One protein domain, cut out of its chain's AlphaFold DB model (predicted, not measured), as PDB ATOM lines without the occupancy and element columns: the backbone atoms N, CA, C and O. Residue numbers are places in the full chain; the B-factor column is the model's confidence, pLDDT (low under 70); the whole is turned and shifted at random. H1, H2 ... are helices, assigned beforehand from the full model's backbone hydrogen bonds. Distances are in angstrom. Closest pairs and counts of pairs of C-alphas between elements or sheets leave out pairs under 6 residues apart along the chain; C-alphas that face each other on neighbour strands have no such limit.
ATOM      1  N   ALA A  14       7.921  20.713  45.140       89.94
ATOM      2  CA  ALA A  14       8.620  19.521  44.671       89.94
ATOM      3  C   ALA A  14       9.611  19.862  43.549       89.94
ATOM      4  O   ALA A  14      10.780  19.501  43.657       89.94
ATOM      5  N   ASP A  15       9.194  20.630  42.540       89.00
ATOM      6  CA  ASP A  15      10.076  21.049  41.439       89.00
ATOM      7  C   ASP A  15      11.255  21.876  41.947       89.00
ATOM      8  O   ASP A  15      12.388  21.670  41.524       89.00
ATOM      9  N   ILE A  16      11.003  22.790  42.891       90.19
ATOM     10  CA  ILE A  16      12.042  23.623  43.502       90.19
ATOM     11  C   ILE A  16      13.060  22.752  44.243       90.19
ATOM     12  O   ILE A  16      14.261  22.932  44.050       90.19
ATOM     13  N   ARG A  17      12.600  21.791  45.059       92.50
ATOM     14  CA  ARG A  17      13.491  20.860  45.774       92.50
ATOM     15  C   ARG A  17      14.304  20.008  44.805       92.50
ATOM     16  O   ARG A  17      15.514  19.899  44.974       92.50
ATOM     17  N   THR A  18      13.661  19.462  43.777       93.12
ATOM     18  CA  THR A  18      14.331  18.682  42.733       93.12
ATOM     19  C   THR A  18      15.382  19.525  42.018       93.12
ATOM     20  O   THR A  18      16.519  19.087  41.877       93.12
ATOM     21  N   ARG A  19      15.052  20.764  41.631       93.69
ATOM     22  CA  ARG A  19      15.985  21.685  40.971       93.69
ATOM     23  C   ARG A  19      17.205  21.967  41.831       93.69
ATOM     24  O   ARG A  19      18.316  21.872  41.330       93.69
ATOM     25  N   ILE A  20      17.001  22.290  43.109       95.00
ATOM     26  CA  ILE A  20      18.097  22.542  44.053       95.00
ATOM     27  C   ILE A  20      18.995  21.309  44.153       95.00
ATOM     28  O   ILE A  20      20.204  21.437  43.998       95.00
ATOM     29  N   ARG A  21      18.413  20.111  44.289       95.94
ATOM     30  CA  ARG A  21      19.203  18.878  44.349       95.94
ATOM     31  C   ARG A  21      20.008  18.635  43.070       95.94
ATOM     32  O   ARG A  21      21.170  18.256  43.150       95.94
ATOM     33  N   TYR A  22      19.432  18.897  41.897       96.25
ATOM     34  CA  TYR A  22      20.187  18.840  40.643       96.25
ATOM     35  C   TYR A  22      21.330  19.861  40.609       96.25
ATOM     36  O   TYR A  22      22.420  19.518  40.169       96.25
ATOM     37  N   ILE A  23      21.111  21.096  41.070       96.69
ATOM     38  CA  ILE A  23      22.159  22.128  41.121       96.69
ATOM     39  C   ILE A  23      23.319  21.670  42.011       96.69
ATOM     40  O   ILE A  23      24.470  21.794  41.604       96.69
ATOM     41  N   GLU A  24      23.026  21.103  43.181       97.50
ATOM     42  CA  GLU A  24      24.035  20.560  44.099       97.50
ATOM     43  C   GLU A  24      24.838  19.422  43.455       97.50
ATOM     44  O   GLU A  24      26.070  19.464  43.433       97.50
ATOM     45  N   GLU A  25      24.163  18.420  42.885       97.81
ATOM     46  CA  GLU A  25      24.830  17.242  42.319       97.81
ATOM     47  C   GLU A  25      25.618  17.575  41.045       97.81
ATOM     48  O   GLU A  25      26.776  17.173  40.903       97.81
ATOM     49  N   VAL A  26      25.020  18.346  40.131       96.94
ATOM     50  CA  VAL A  26      25.646  18.739  38.861       96.94
ATOM     51  C   VAL A  26      26.754  19.754  39.093       96.94
ATOM     52  O   VAL A  26      27.818  19.631  38.490       96.94
ATOM     53  N   GLY A  27      26.532  20.733  39.973       96.56
ATOM     54  CA  GLY A  27      27.543  21.714  40.357       96.56
ATOM     55  C   GLY A  27      28.778  21.038  40.946       96.56
ATOM     56  O   GLY A  27      29.889  21.317  40.502       96.56
ATOM     57  N   THR A  28      28.576  20.079  41.858       97.56
ATOM     58  CA  THR A  28      29.662  19.289  42.462       97.56
ATOM     59  C   THR A  28      30.400  18.442  41.428       97.56
ATOM     60  O   THR A  28      31.629  18.435  41.401       97.56
ATOM     61  N   LEU A  29      29.672  17.730  40.557       97.75
ATOM     62  CA  LEU A  29      30.282  16.908  39.508       97.75
ATOM     63  C   LEU A  29      31.130  17.760  38.555       97.75
ATOM     64  O   LEU A  29      32.266  17.405  38.246       97.75
ATOM     65  N   LEU A  30      30.593  18.899  38.117       96.56
ATOM     66  CA  LEU A  30      31.288  19.798  37.205       96.56
ATOM     67  C   LEU A  30      32.512  20.445  37.856       96.56
ATOM     68  O   LEU A  30      33.550  20.565  37.211       96.56
ATOM     69  N   ASP A  31      32.410  20.846  39.124       96.56
ATOM     70  CA  ASP A  31      33.543  21.397  39.864       96.56
ATOM     71  C   ASP A  31      34.679  20.378  39.984       96.56
ATOM     72  O   ASP A  31      35.831  20.705  39.700       96.56
ATOM     73  N   GLN A  32      34.337  19.121  40.274       96.25
ATOM     74  CA  GLN A  32      35.305  18.032  40.321       96.25
ATOM     75  C   GLN A  32      35.954  17.771  38.956       96.25
ATOM     76  O   GLN A  32      37.168  17.626  38.882       96.25
ATOM     77  N   MET A  33      35.186  17.746  37.862       95.69
ATOM     78  CA  MET A  33      35.756  17.579  36.518       95.69
ATOM     79  C   MET A  33      36.740  18.698  36.156       95.69
ATOM     80  O   MET A  33      37.741  18.437  35.494       95.69
ATOM     81  N   VAL A  34      36.468  19.934  36.585       94.88
ATOM     82  CA  VAL A  34      37.388  21.058  36.371       94.88
ATOM     83  C   VAL A  34      38.627  20.938  37.258       94.88
ATOM     84  O   VAL A  34      39.733  21.168  36.775       94.88
ATOM     85  N   TYR A  35      38.462  20.573  38.532       94.50
ATOM     86  CA  TYR A  35      39.572  20.378  39.472       94.50
ATOM     87  C   TYR A  35      40.541  19.282  39.008       94.50
ATOM     88  O   TYR A  35      41.751  19.453  39.081       94.50
ATOM     89  N   GLU A  36      40.002  18.185  38.482       92.25
ATOM     90  CA  GLU A  36      40.763  17.031  37.988       92.25
ATOM     91  C   GLU A  36      41.259  17.205  36.539       92.25
ATOM     92  O   GLU A  36      41.728  16.248  35.917       92.25
ATOM     93  N   GLU A  37      41.123  18.411  35.975       91.00
ATOM     94  CA  GLU A  37      41.577  18.772  34.624       91.00
ATOM     95  C   GLU A  37      40.974  17.893  33.505       91.00
ATOM     96  O   GLU A  37      41.563  17.696  32.438       91.00
ATOM     97  N   ILE A  38      39.765  17.368  33.724       91.00
ATOM     98  CA  ILE A  38      38.989  16.635  32.710       91.00
ATOM     99  C   ILE A  38      38.456  17.609  31.654       91.00
ATOM    100  O   ILE A  38      38.401  17.273  30.471       91.00
ATOM    101  N   VAL A  39      38.092  18.819  32.078       92.75
ATOM    102  CA  VAL A  39      37.585  19.899  31.226       92.75
ATOM    103  C   VAL A  39      38.017  21.259  31.775       92.75
ATOM    104  O   VAL A  39      38.096  21.438  32.990       92.75
ATOM    105  N   SER A  40      38.246  22.245  30.905       92.56
ATOM    106  CA  SER A  40      38.426  23.638  31.324       92.56
ATOM    107  C   SER A  40      37.177  24.478  31.038       92.56
ATOM    108  O   SER A  40      36.461  24.258  30.064       92.56
ATOM    109  N   LEU A  41      36.917  25.493  31.870       91.06
ATOM    110  CA  LEU A  41      35.792  26.415  31.647       91.06
ATOM    111  C   LEU A  41      35.872  27.138  30.298       91.06
ATOM    112  O   LEU A  41      34.845  27.451  29.705       91.06
ATOM    113  N   LYS A  42      37.098  27.405  29.842       90.06
ATOM    114  CA  LYS A  42      37.364  28.082  28.577       90.06
ATOM    115  C   LYS A  42      36.991  27.194  27.392       90.06
ATOM    116  O   LYS A  42      36.413  27.692  26.434       90.06
ATOM    117  N   ASP A  43      37.290  25.898  27.466       91.38
ATOM    118  CA  ASP A  43      36.927  24.954  26.404       91.38
ATOM    119  C   ASP A  43      35.408  24.831  26.297       91.38
ATOM    120  O   ASP A  43      34.865  24.933  25.201       91.38
ATOM    121  N   ILE A  44      34.709  24.751  27.438       92.06
ATOM    122  CA  ILE A  44      33.243  24.692  27.442       92.06
ATOM    123  C   ILE A  44      32.639  25.927  26.761       92.06
ATOM    124  O   ILE A  44      31.770  25.778  25.907       92.06
ATOM    125  N   GLU A  45      33.081  27.132  27.128       91.06
ATOM    126  CA  GLU A  45      32.566  28.382  26.547       91.06
ATOM    127  C   GLU A  45      32.872  28.506  25.045       91.06
ATOM    128  O   GLU A  45      32.061  29.036  24.290       91.06
ATOM    129  N   ASN A  46      34.022  27.997  24.596       90.50
ATOM    130  CA  ASN A  46      34.394  28.035  23.182       90.50
ATOM    131  C   ASN A  46      33.619  27.016  22.334       90.50
ATOM    132  O   ASN A  46      33.363  27.262  21.156       90.50
ATOM    133  N   GLU A  47      33.306  25.849  22.895       90.31
ATOM    134  CA  GLU A  47      32.720  24.732  22.151       90.31
ATOM    135  C   GLU A  47      31.194  24.683  22.215       90.31
ATOM    136  O   GLU A  47      30.557  24.135  21.311       90.31
ATOM    137  N   PHE A  48      30.600  25.233  23.272       89.88
ATOM    138  CA  PHE A  48      29.177  25.116  23.550       89.88
ATOM    139  C   PHE A  48      28.518  26.486  23.729       89.88
ATOM    140  O   PHE A  48      29.141  27.416  24.233       89.88
ATOM    141  N   PRO A  49      27.226  26.624  23.377       86.94
ATOM    142  CA  PRO A  49      26.471  27.871  23.512       86.94
ATOM    143  C   PRO A  49      26.063  28.133  24.971       86.94
ATOM    144  O   PRO A  49      24.880  28.213  25.312       86.94
ATOM    145  N   ILE A  50      27.042  28.218  25.866       88.19
ATOM    146  CA  ILE A  50      26.857  28.492  27.286       88.19
ATOM    147  C   ILE A  50      27.939  29.463  27.753       88.19
ATOM    148  O   ILE A  50      29.116  29.308  27.444       88.19
ATOM    149  N   THR A  51      27.537  30.492  28.495       89.44
ATOM    150  CA  THR A  51      28.488  31.512  28.949       89.44
ATOM    151  C   THR A  51      29.327  31.001  30.113       89.44
ATOM    152  O   THR A  51      28.844  30.225  30.949       89.44
ATOM    153  N   TYR A  52      30.550  31.518  30.239       89.06
ATOM    154  CA  TYR A  52      31.389  31.279  31.409       89.06
ATOM    155  C   TYR A  52      30.667  31.578  32.732       89.06
ATOM    156  O   TYR A  52      30.763  30.799  33.683       89.06
ATOM    157  N   ASP A  53      29.912  32.682  32.808       91.12
ATOM    158  CA  ASP A  53      29.205  33.076  34.034       91.12
ATOM    159  C   ASP A  53      28.121  32.062  34.422       91.12
ATOM    160  O   ASP A  53      27.989  31.709  35.595       91.12
ATOM    161  N   THR A  54      27.398  31.523  33.436       91.00
ATOM    162  CA  THR A  54      26.411  30.459  33.657       91.00
ATOM    163  C   THR A  54      27.060  29.217  34.268       91.00
ATOM    164  O   THR A  54      26.565  28.688  35.265       91.00
ATOM    165  N   ILE A  55      28.195  28.771  33.720       90.69
ATOM    166  CA  ILE A  55      28.919  27.602  34.237       90.69
ATOM    167  C   ILE A  55      29.461  27.876  35.644       90.69
ATOM    168  O   ILE A  55      29.372  27.035  36.541       90.69
ATOM    169  N   ARG A  56      30.011  29.075  35.859       92.44
ATOM    170  CA  ARG A  56      30.559  29.499  37.148       92.44
ATOM    171  C   ARG A  56      29.491  29.518  38.239       92.44
ATOM    172  O   ARG A  56      29.772  29.082  39.352       92.44
ATOM    173  N   LYS A  57      28.289  30.017  37.941       93.50
ATOM    174  CA  LYS A  57      27.144  30.009  38.864       93.50
ATOM    175  C   LYS A  57      26.761  28.594  39.269       93.50
ATOM    176  O   LYS A  57      26.624  28.324  40.458       93.50
ATOM    177  N   LEU A  58      26.686  27.682  38.303       93.38
ATOM    178  CA  LEU A  58      26.368  26.283  38.577       93.38
ATOM    179  C   LEU A  58      27.430  25.612  39.464       93.38
ATOM    180  O   LEU A  58      27.075  24.961  40.441       93.38
ATOM    181  N   ARG A  59      28.726  25.845  39.210       94.31
ATOM    182  CA  ARG A  59      29.821  25.365  40.084       94.31
ATOM    183  C   ARG A  59      29.758  25.929  41.502       94.31
ATOM    184  O   ARG A  59      30.116  25.253  42.455       94.31
ATOM    185  N   LYS A  60      29.298  27.172  41.647       94.88
ATOM    186  CA  LYS A  60      29.072  27.813  42.949       94.88
ATOM    187  C   LYS A  60      27.749  27.413  43.604       94.88
ATOM    188  O   LYS A  60      27.403  27.996  44.626       94.88
ATOM    189  N   ILE A  61      27.026  26.449  43.027       94.88
ATOM    190  CA  ILE A  61      25.746  25.953  43.537       94.88
ATOM    191  C   ILE A  61      24.734  27.112  43.653       94.88
ATOM    192  O   ILE A  61      24.003  27.262  44.627       94.88
ATOM    193  N   ASP A  62      24.695  27.994  42.651       94.31
ATOM    194  CA  ASP A  62      23.714  29.076  42.612       94.31
ATOM    195  C   ASP A  62      22.302  28.499  42.412       94.31
ATOM    196  O   ASP A  62      21.932  28.055  41.317       94.31
ATOM    197  N   HIS A  63      21.494  28.541  43.476       91.94
ATOM    198  CA  HIS A  63      20.124  28.023  43.516       91.94
ATOM    199  C   HIS A  63      19.138  28.775  42.607       91.94
ATOM    200  O   HIS A  63      17.963  28.402  42.545       91.94
ATOM    201  N   THR A  64      19.564  29.807  41.876       89.81
ATOM    202  CA  THR A  64      18.766  30.457  40.822       89.81
ATOM    203  C   THR A  64      18.909  29.778  39.455       89.81
ATOM    204  O   THR A  64      18.140  30.076  38.544       89.81
ATOM    205  N   THR A  65      19.827  28.814  39.311       90.50
ATOM    206  CA  THR A  65      20.090  28.132  38.034       90.50
ATOM    207  C   THR A  65      18.854  27.401  37.499       90.50
ATOM    208  O   THR A  65      18.175  26.666  38.219       90.50
ATOM    209  N   SER A  66      18.541  27.597  36.218       90.19
ATOM    210  CA  SER A  66      17.352  27.010  35.590       90.19
ATOM    211  C   SER A  66      17.521  25.514  35.293       90.19
ATOM    212  O   SER A  66      18.634  25.035  35.077       90.19
ATOM    213  N   PHE A  67      16.410  24.777  35.194       89.38
ATOM    214  CA  PHE A  67      16.435  23.391  34.706       89.38
ATOM    215  C   PHE A  67      16.971  23.268  33.278       89.38
ATOM    216  O   PHE A  67      17.611  22.273  32.951       89.38
ATOM    217  N   GLU A  68      16.741  24.269  32.428       89.31
ATOM    218  CA  GLU A  68      17.280  24.282  31.069       89.31
ATOM    219  C   GLU A  68      18.810  24.319  31.085       89.31
ATOM    220  O   GLU A  68      19.455  23.542  30.386       89.31
ATOM    221  N   THR A  69      19.391  25.165  31.939       91.56
ATOM    222  CA  THR A  69      20.839  25.221  32.156       91.56
ATOM    223  C   THR A  69      21.368  23.877  32.648       91.56
ATOM    224  O   THR A  69      22.311  23.360  32.062       91.56
ATOM    225  N   ILE A  70      20.728  23.281  33.661       93.50
ATOM    226  CA  ILE A  70      21.094  21.958  34.200       93.50
ATOM    227  C   ILE A  70      21.083  20.907  33.081       93.50
ATOM    228  O   ILE A  70      22.068  20.204  32.871       93.50
ATOM    229  N   ARG A  71      20.001  20.852  32.295       91.62
ATOM    230  CA  ARG A  71      19.869  19.931  31.160       91.62
ATOM    231  C   ARG A  71      20.982  20.141  30.135       91.62
ATOM    232  O   ARG A  71      21.608  19.166  29.730       91.62
ATOM    233  N   LYS A  72      21.244  21.386  29.716       92.38
ATOM    234  CA  LYS A  72      22.316  21.720  28.759       92.38
ATOM    235  C   LYS A  72      23.681  21.273  29.288       92.38
ATOM    236  O   LYS A  72      24.433  20.633  28.556       92.38
ATOM    237  N   THR A  73      23.966  21.515  30.567       93.88
ATOM    238  CA  THR A  73      25.198  21.055  31.220       93.88
ATOM    239  C   THR A  73      25.340  19.533  31.196       93.88
ATOM    240  O   THR A  73      26.450  19.050  30.991       93.88
ATOM    241  N   GLY A  74      24.253  18.767  31.314       94.25
ATOM    242  CA  GLY A  74      24.303  17.305  31.196       94.25
ATOM    243  C   GLY A  74      24.882  16.810  29.868       94.25
ATOM    244  O   GLY A  74      25.725  15.916  29.856       94.25
ATOM    245  N   TYR A  75      24.509  17.433  28.747       93.81
ATOM    246  CA  TYR A  75      25.083  17.092  27.436       93.81
ATOM    247  C   TYR A  75      26.579  17.417  27.352       93.81
ATOM    248  O   TYR A  75      27.351  16.639  26.796       93.81
ATOM    249  N   ILE A  76      26.991  18.546  27.935       93.62
ATOM    250  CA  ILE A  76      28.391  18.991  27.968       93.62
ATOM    251  C   ILE A  76      29.240  18.031  28.810       93.62
ATOM    252  O   ILE A  76      30.292  17.580  28.362       93.62
ATOM    253  N   ILE A  77      28.776  17.685  30.014       95.31
ATOM    254  CA  ILE A  77      29.464  16.747  30.911       95.31
ATOM    255  C   ILE A  77      29.651  15.395  30.221       95.31
ATOM    256  O   ILE A  77      30.773  14.893  30.158       95.31
ATOM    257  N   GLY A  78      28.578  14.832  29.658       93.88
ATOM    258  CA  GLY A  78      28.650  13.540  28.982       93.88
ATOM    259  C   GLY A  78      29.586  13.552  27.766       93.88
ATOM    260  O   GLY A  78      30.320  12.587  27.557       93.88
ATOM    261  N   HIS A  79      29.636  14.659  27.013       91.75
ATOM    262  CA  HIS A  79      30.596  14.834  25.923       91.75
ATOM    263  C   HIS A  79      32.049  14.723  26.410       91.75
ATOM    264  O   HIS A  79      32.807  13.897  25.902       91.75
ATOM    265  N   TYR A  80      32.436  15.515  27.414       93.19
ATOM    266  CA  TYR A  80      33.823  15.537  27.887       93.19
ATOM    267  C   TYR A  80      34.241  14.235  28.574       93.19
ATOM    268  O   TYR A  80      35.364  13.774  28.357       93.19
ATOM    269  N   LEU A  81      33.352  13.606  29.352       93.38
ATOM    270  CA  LEU A  81      33.633  12.297  29.951       93.38
ATOM    271  C   LEU A  81      33.918  11.249  28.875       93.38
ATOM    272  O   LEU A  81      34.901  10.512  28.973       93.38
ATOM    273  N   HIS A  82      33.129  11.230  27.800       88.25
ATOM    274  CA  HIS A  82      33.373  10.318  26.693       88.25
ATOM    275  C   HIS A  82      34.690  10.603  25.963       88.25
ATOM    276  O   HIS A  82      35.473   9.676  25.752       88.25
ATOM    277  N   VAL A  83      34.956  11.865  25.594       87.81
ATOM    278  CA  VAL A  83      36.209  12.254  24.923       87.81
ATOM    279  C   VAL A  83      37.408  11.770  25.736       87.81
ATOM    280  O   VAL A  83      38.300  11.117  25.195       87.81
ATOM    281  N   LYS A  84      37.384  11.976  27.056       89.00
ATOM    282  CA  LYS A  84      38.454  11.543  27.964       89.00
ATOM    283  C   LYS A  84      38.560  10.024  28.081       89.00
ATOM    284  O   LYS A  84      39.673   9.498  28.096       89.00
ATOM    285  N   HIS A  85      37.442   9.298  28.086       86.25
ATOM    286  CA  HIS A  85      37.455   7.834  28.023       86.25
ATOM    287  C   HIS A  85      38.071   7.299  26.719       86.25
ATOM    288  O   HIS A  85      38.833   6.329  26.756       86.25
ATOM    289  N   VAL A  86      37.781   7.922  25.573       83.56
ATOM    290  CA  VAL A  86      38.356   7.537  24.271       83.56
ATOM    291  C   VAL A  86      39.842   7.869  24.200       83.56
ATOM    292  O   VAL A  86      40.635   7.006  23.825       83.56
ATOM    293  N   GLU A  87      40.236   9.080  24.606       83.50
ATOM    294  CA  GLU A  87      41.644   9.478  24.727       83.50
ATOM    295  C   GLU A  87      42.420   8.468  25.579       83.50
ATOM    296  O   GLU A  87      43.479   7.989  25.168       83.50
ATOM    297  N   PHE A  88      41.858   8.071  26.725       77.75
ATOM    298  CA  PHE A  88      42.463   7.085  27.613       77.75
ATOM    299  C   PHE A  88      42.600   5.713  26.945       77.75
ATOM    300  O   PHE A  88      43.678   5.118  26.963       77.75
ATOM    301  N   ASN A  89      41.526   5.196  26.342       75.75
ATOM    302  CA  ASN A  89      41.539   3.878  25.706       75.75
ATOM    303  C   ASN A  89      42.505   3.815  24.515       75.75
ATOM    304  O   ASN A  89      43.178   2.803  24.346       75.75
ATOM    305  N   ASN A  90      42.641   4.898  23.747       75.38
ATOM    306  CA  ASN A  90      43.598   4.987  22.640       75.38
ATOM    307  C   ASN A  90      45.054   5.137  23.116       75.38
ATOM    308  O   ASN A  90      45.984   4.780  22.391       75.38
ATOM    309  N   CYS A  91      45.267   5.650  24.330       65.69
ATOM    310  CA  CYS A  91      46.588   5.785  24.944       65.69
ATOM    311  C   CYS A  91      47.026   4.559  25.762       65.69
ATOM    312  O   CYS A  91      48.194   4.509  26.166       65.69
ATOM    313  N   LYS A  92      46.142   3.569  25.995       56.06
ATOM    314  CA  LYS A  92      46.500   2.286  26.626       56.06
ATOM    315  C   LYS A  92      47.650   1.647  25.842       56.06
ATOM    316  O   LYS A  92      47.461   1.116  24.755       56.06
ATOM    317  N   GLY A  93      48.857   1.736  26.401       53.75
ATOM    318  CA  GLY A  93      50.087   1.180  25.830       53.75
ATOM    319  C   GLY A  93      51.177   2.194  25.462       53.75
ATOM    320  O   GLY A  93      52.303   1.767  25.229       53.75
ATOM    321  N   LYS A  94      50.904   3.511  25.438       55.31
ATOM    322  CA  LYS A  94      51.916   4.537  25.088       55.31
ATOM    323  C   LYS A  94      52.416   5.382  26.261       55.31
ATOM    324  O   LYS A  94      53.526   5.896  26.192       55.31
ATOM    325  N   LEU A  95      51.648   5.501  27.342       54.16
ATOM    326  CA  LEU A  95      52.026   6.243  28.548       54.16
ATOM    327  C   LEU A  95      51.514   5.511  29.794       54.16
ATOM    328  O   LEU A  95      50.437   4.917  29.765       54.16
ATOM    329  N   ARG A  96      52.277   5.586  30.894       54.16
ATOM    330  CA  ARG A  96      51.813   5.255  32.252       54.16
ATOM    331  C   ARG A  96      50.711   6.242  32.636       54.16
ATOM    332  O   ARG A  96      50.968   7.223  33.326       54.16
ATOM    333  N   ILE A  97      49.494   6.021  32.163       58.03
ATOM    334  CA  ILE A  97      48.345   6.641  32.808       58.03
ATOM    335  C   ILE A  97      48.106   5.830  34.079       58.03
ATOM    336  O   ILE A  97      48.013   4.603  34.005       58.03
ATOM    337  N   SER A  98      48.111   6.489  35.243       71.19
ATOM    338  CA  SER A  98      47.900   5.788  36.508       71.19
ATOM    339  C   SER A  98      46.509   5.161  36.511       71.19
ATOM    340  O   SER A  98      45.537   5.762  36.046       71.19
ATOM    341  N   GLU A  99      46.423   3.942  37.030       77.06
ATOM    342  CA  GLU A  99      45.166   3.236  37.281       77.06
ATOM    343  C   GLU A  99      44.159   4.134  38.028       77.06
ATOM    344  O   GLU A  99      42.973   4.148  37.703       77.06
ATOM    345  N   ASP A 100      44.665   5.014  38.900       83.25
ATOM    346  CA  ASP A 100      43.904   6.038  39.619       83.25
ATOM    347  C   ASP A 100      43.098   6.969  38.704       83.25
ATOM    348  O   ASP A 100      41.945   7.276  39.004       83.25
ATOM    349  N   LYS A 101      43.654   7.400  37.560       84.62
ATOM    350  CA  LYS A 101      42.918   8.263  36.616       84.62
ATOM    351  C   LYS A 101      41.765   7.518  35.949       84.62
ATOM    352  O   LYS A 101      40.726   8.119  35.693       84.62
ATOM    353  N   LEU A 102      41.921   6.220  35.682       85.50
ATOM    354  CA  LEU A 102      40.833   5.407  35.134       85.50
ATOM    355  C   LEU A 102      39.731   5.192  36.170       85.50
ATOM    356  O   LEU A 102      38.552   5.322  35.846       85.50
ATOM    357  N   ILE A 103      40.115   4.901  37.414       90.12
ATOM    358  CA  ILE A 103      39.185   4.773  38.540       90.12
ATOM    359  C   ILE A 103      38.404   6.080  38.723       90.12
ATOM    360  O   ILE A 103      37.180   6.054  38.858       90.12
ATOM    361  N   LEU A 104      39.090   7.223  38.663       91.88
ATOM    362  CA  LEU A 104      38.469   8.540  38.732       91.88
ATOM    363  C   LEU A 104      37.474   8.771  37.588       91.88
ATOM    364  O   LEU A 104      36.338   9.149  37.861       91.88
ATOM    365  N   LEU A 105      37.873   8.532  36.334       92.50
ATOM    366  CA  LEU A 105      36.993   8.702  35.172       92.50
ATOM    367  C   LEU A 105      35.740   7.827  35.278       92.50
ATOM    368  O   LEU A 105      34.632   8.337  35.134       92.50
ATOM    369  N   ASN A 106      35.898   6.548  35.635       92.81
ATOM    370  CA  ASN A 106      34.768   5.641  35.851       92.81
ATOM    371  C   ASN A 106      33.841   6.143  36.968       92.81
ATOM    372  O   ASN A 106      32.622   6.081  36.839       92.81
ATOM    373  N   ARG A 107      34.397   6.681  38.062       95.94
ATOM    374  CA  ARG A 107      33.599   7.258  39.153       95.94
ATOM    375  C   ARG A 107      32.797   8.478  38.693       95.94
ATOM    376  O   ARG A 107      31.629   8.600  39.052       95.94
ATOM    377  N   LEU A 108      33.407   9.371  37.913       97.12
ATOM    378  CA  LEU A 108      32.730  10.549  37.360       97.12
ATOM    379  C   LEU A 108      31.626  10.145  36.372       97.12
ATOM    380  O   LEU A 108      30.534  10.706  36.425       97.12
ATOM    381  N   GLN A 109      31.887   9.138  35.533       95.75
ATOM    382  CA  GLN A 109      30.911   8.568  34.604       95.75
ATOM    383  C   GLN A 109      29.711   7.956  35.336       95.75
ATOM    384  O   GLN A 109      28.574   8.287  35.010       95.75
ATOM    385  N   ASN A 110      29.942   7.146  36.371       96.44
ATOM    386  CA  ASN A 110      28.856   6.567  37.168       96.44
ATOM    387  C   ASN A 110      28.001   7.660  37.821       96.44
ATOM    388  O   ASN A 110      26.777   7.614  37.748       96.44
ATOM    389  N   LYS A 111      28.634   8.695  38.393       97.44
ATOM    390  CA  LYS A 111      27.903   9.820  38.992       97.44
ATOM    391  C   LYS A 111      27.089  10.598  37.951       97.44
ATOM    392  O   LYS A 111      25.971  11.021  38.230       97.44
ATOM    393  N   PHE A 112      27.624  10.782  36.746       97.56
ATOM    394  CA  PHE A 112      26.879  11.375  35.637       97.56
ATOM    395  C   PHE A 112      25.635  10.545  35.275       97.56
ATOM    396  O   PHE A 112      24.546  11.106  35.147       97.56
ATOM    397  N   GLU A 113      25.778   9.226  35.157       96.75
ATOM    398  CA  GLU A 113      24.675   8.309  34.846       96.75
ATOM    399  C   GLU A 113      23.603   8.290  35.943       96.75
ATOM    400  O   GLU A 113      22.414   8.317  35.629       96.75
ATOM    401  N   GLU A 114      24.000   8.331  37.217       97.06
ATOM    402  CA  GLU A 114      23.080   8.430  38.357       97.06
ATOM    403  C   GLU A 114      22.247   9.718  38.331       97.06
ATOM    404  O   GLU A 114      21.047   9.686  38.606       97.06
ATOM    405  N   ILE A 115      22.863  10.853  37.983       96.62
ATOM    406  CA  ILE A 115      22.177  12.151  37.953       96.62
ATOM    407  C   ILE A 115      21.243  12.253  36.744       96.62
ATOM    408  O   ILE A 115      20.119  12.734  36.870       96.62
ATOM    409  N   TYR A 116      21.710  11.849  35.562       95.69
ATOM    410  CA  TYR A 116      21.036  12.158  34.300       95.69
ATOM    411  C   TYR A 116      20.235  10.995  33.706       95.69
ATOM    412  O   TYR A 116      19.422  11.230  32.809       95.69
ATOM    413  N   GLY A 117      20.423   9.762  34.185       95.06
ATOM    414  CA  GLY A 117      19.641   8.586  33.801       95.06
ATOM    415  C   GLY A 117      19.458   8.457  32.286       95.06
ATOM    416  O   GLY A 117      20.416   8.282  31.536       95.06
ATOM    417  N   LEU A 118      18.215   8.602  31.815       94.31
ATOM    418  CA  LEU A 118      17.879   8.532  30.386       94.31
ATOM    419  C   LEU A 118      18.663   9.531  29.522       94.31
ATOM    420  O   LEU A 118      19.030   9.200  28.397       94.31
ATOM    421  N   GLN A 119      18.951  10.735  30.023       92.19
ATOM    422  CA  GLN A 119      19.749  11.699  29.267       92.19
ATOM    423  C   GLN A 119      21.185  11.195  29.058       92.19
ATOM    424  O   GLN A 119      21.734  11.404  27.979       92.19
ATOM    425  N   ALA A 120      21.777  10.492  30.030       94.25
ATOM    426  CA  ALA A 120      23.103   9.898  29.867       94.25
ATOM    427  C   ALA A 120      23.113   8.824  28.763       94.25
ATOM    428  O   ALA A 120      24.032   8.790  27.943       94.25
ATOM    429  N   ILE A 121      22.050   8.016  28.682       93.38
ATOM    430  CA  ILE A 121      21.859   7.027  27.610       93.38
ATOM    431  C   ILE A 121      21.774   7.722  26.246       93.38
ATOM    432  O   ILE A 121      22.489   7.345  25.322       93.38
ATOM    433  N   ILE A 122      20.968   8.782  26.129       92.31
ATOM    434  CA  ILE A 122      20.821   9.546  24.879       92.31
ATOM    435  C   ILE A 122      22.159  10.152  24.438       92.31
ATOM    436  O   ILE A 122      22.508  10.077  23.263       92.31
ATOM    437  N   VAL A 123      22.922  10.740  25.366       91.38
ATOM    438  CA  VAL A 123      24.246  11.303  25.056       91.38
ATOM    439  C   VAL A 123      25.179  10.221  24.517       91.38
ATOM    440  O   VAL A 123      25.841  10.443  23.506       91.38
ATOM    441  N   LYS A 124      25.191   9.037  25.136       89.62
ATOM    442  CA  LYS A 124      25.975   7.896  24.654       89.62
ATOM    443  C   LYS A 124      25.565   7.476  23.239       89.62
ATOM    444  O   LYS A 124      26.429   7.317  22.386       89.62
ATOM    445  N   GLU A 125      24.268   7.368  22.957       92.06
ATOM    446  CA  GLU A 125      23.784   7.027  21.613       92.06
ATOM    447  C   GLU A 125      24.176   8.066  20.554       92.06
ATOM    448  O   GLU A 125      24.550   7.694  19.442       92.06
ATOM    449  N   MET A 126      24.087   9.361  20.879       90.94
ATOM    450  CA  MET A 126      24.509  10.450  19.987       90.94
ATOM    451  C   MET A 126      25.994  10.327  19.647       90.94
ATOM    452  O   MET A 126      26.400  10.432  18.493       90.94
ATOM    453  N   ILE A 127      26.806  10.051  20.659       87.31
ATOM    454  CA  ILE A 127      28.244   9.860  20.514       87.31
ATOM    455  C   ILE A 127      28.560   8.646  19.636       87.31
ATOM    456  O   ILE A 127      29.360   8.761  18.708       87.31
ATOM    457  N   ASP A 128      27.908   7.509  19.883       87.69
ATOM    458  CA  ASP A 128      28.101   6.282  19.104       87.69
ATOM    459  C   ASP A 128      27.724   6.492  17.624       87.69
ATOM    460  O   ASP A 128      28.379   5.965  16.720       87.69
ATOM    461  N   LYS A 129      26.716   7.334  17.362       90.62
ATOM    462  CA  LYS A 129      26.301   7.768  16.016       90.62
ATOM    463  C   LYS A 129      27.196   8.850  15.404       90.62
ATOM    464  O   LYS A 129      27.033   9.164  14.226       90.62
ATOM    465  N   LYS A 130      28.170   9.377  16.156       87.12
ATOM    466  CA  LYS A 130      29.031  10.516  15.784       87.12
ATOM    467  C   LYS A 130      28.242  11.796  15.502       87.12
ATOM    468  O   LYS A 130      28.645  12.611  14.670       87.12
ATOM    469  N   ASP A 131      27.126  11.971  16.200       87.50
ATOM    470  CA  ASP A 131      26.328  13.183  16.134       87.50
ATOM    471  C   ASP A 131      27.060  14.349  16.812       87.50
ATOM    472  O   ASP A 131      27.706  14.211  17.853       87.50
ATOM    473  N   ASP A 132      26.928  15.539  16.232       83.31
ATOM    474  CA  ASP A 132      27.473  16.760  16.821       83.31
ATOM    475  C   ASP A 132      26.540  17.274  17.927       83.31
ATOM    476  O   ASP A 132      25.563  17.977  17.655       83.31
ATOM    477  N   ILE A 133      26.857  16.934  19.183       84.44
ATOM    478  CA  ILE A 133      26.100  17.334  20.386       84.44
ATOM    479  C   ILE A 133      25.872  18.853  20.436       84.44
ATOM    480  O   ILE A 133      24.823  19.307  20.899       84.44
ATOM    481  N   ARG A 134      26.803  19.660  19.911       80.75
ATOM    482  CA  ARG A 134      26.712  21.131  19.933       80.75
ATOM    483  C   ARG A 134      25.483  21.621  19.165       80.75
ATOM    484  O   ARG A 134      24.834  22.579  19.584       80.75
ATOM    485  N   LYS A 135      25.097  20.921  18.093       80.19
ATOM    486  CA  LYS A 135      23.906  21.247  17.289       80.19
ATOM    487  C   LYS A 135      22.595  21.061  18.048       80.19
ATOM    488  O   LYS A 135      21.618  21.707  17.697       80.19
ATOM    489  N   PHE A 136      22.571  20.220  19.080       75.88
ATOM    490  CA  PHE A 136      21.379  19.985  19.898       75.88
ATOM    491  C   PHE A 136      21.219  21.002  21.033       75.88
ATOM    492  O   PHE A 136      20.144  21.098  21.621       75.88
ATOM    493  N   LEU A 137      22.280  21.751  21.356       80.06
ATOM    494  CA  LEU A 137      22.264  22.793  22.389       80.06
ATOM    495  C   LEU A 137      22.025  24.192  21.817       80.06
ATOM    496  O   LEU A 137      21.562  25.076  22.540       80.06
ATOM    497  N   ASN A 138      22.307  24.370  20.526       66.75
ATOM    498  CA  ASN A 138      21.885  25.522  19.743       66.75
ATOM    499  C   ASN A 138      20.393  25.371  19.413       66.75
ATOM    500  O   ASN A 138      20.033  24.746  18.416       66.75
TER     501      ASN A 138
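What this domain is: This is residues 14 to 138 of the 140 residues of an uncharacterized protein of Prevotella copri (UniProt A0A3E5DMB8). A long helix, H4, runs through the middle, and the other six helices wrap round it as a loose ring, in the order H1, H3, H2, H7, H6 and H5. H1 and H5 lie along H4 as a three-helix bundle, the short H2, H3 and H7 close the ring on the other sides, and residues 90 to 96, of which 90 and 91 belong to H4, stick out at the far end of H4. The printed part has 125 residues with seven named helices, H1 to H7 in chain order, and no named strand; the class is all helix. It is compact, with a radius of gyration of the C-alphas of 14.5 A, yet elongated, spanning 48 by 29 by 27 A.

Where its parts are: Find C-alpha 14 at (8.620, 19.521, 44.671); from there H1 runs 31.4 A to residue 35. Next come H2, residues 41 to 47, and H3, residues 52 to 59. At C-alpha 67, (16.435, 23.391, 34.706), you meet H4, the longest helix, which runs 36.3 A to residue 91. H5, residues 99 to 116, is 25.9 A long, and H6, residues 118 to 128, is 15.4 A. H7, residues 134 to 137, ends at C-alpha 137, (22.264, 22.793, 22.389).

How they stand to each other: Start at the bundle of H1, H4 and H5. H4 and H5 form a helical hairpin at a shallow tilt of 27 degrees, opposite ways; their closest C-alphas, those of Leu 81 and Gln 109, are 6.6 A apart. H1 touches H4 with H4's residues 67 to 77 alone, the same way at a shallow tilt of 31 degrees, closest at the C-alphas of Arg 19 and Phe 67, 6.5 A. H1 and H5 run opposite ways at 18 degrees, a shallow tilt; H5 touches H1 with residues 108 to 115 alone, closest at the C-alphas of Leu 29 and Leu 108, 7.1 A. Look outward to Gly 27 and Arg 59, whose C-alphas, 4.3 A apart, are the closest of H1 and H3. H3 touches H2, with the C-alphas of Glu 45 and Tyr 52 closest at 5.8 A. H6 touches H4 at a steep tilt of 44 degrees, closest at the C-alphas of Gly 78 and Val 123, 6.3 A. H7 is close to H4 but not clearly touching, and H1 and H6 are apart. Every O i to N i+4 pair is within hydrogen-bond range in H1, H2, H3, H5 and H6, 20 of 21 are in H4, and H7 is too short for such a pair.

The domain as a whole: The two C-alphas farthest apart, those of Ala 14 and Lys 94, are 49.8 A apart. The printed part has no cut and no long link. Confidence is low, under pLDDT 70, at residues 91 to 97 and residue 138.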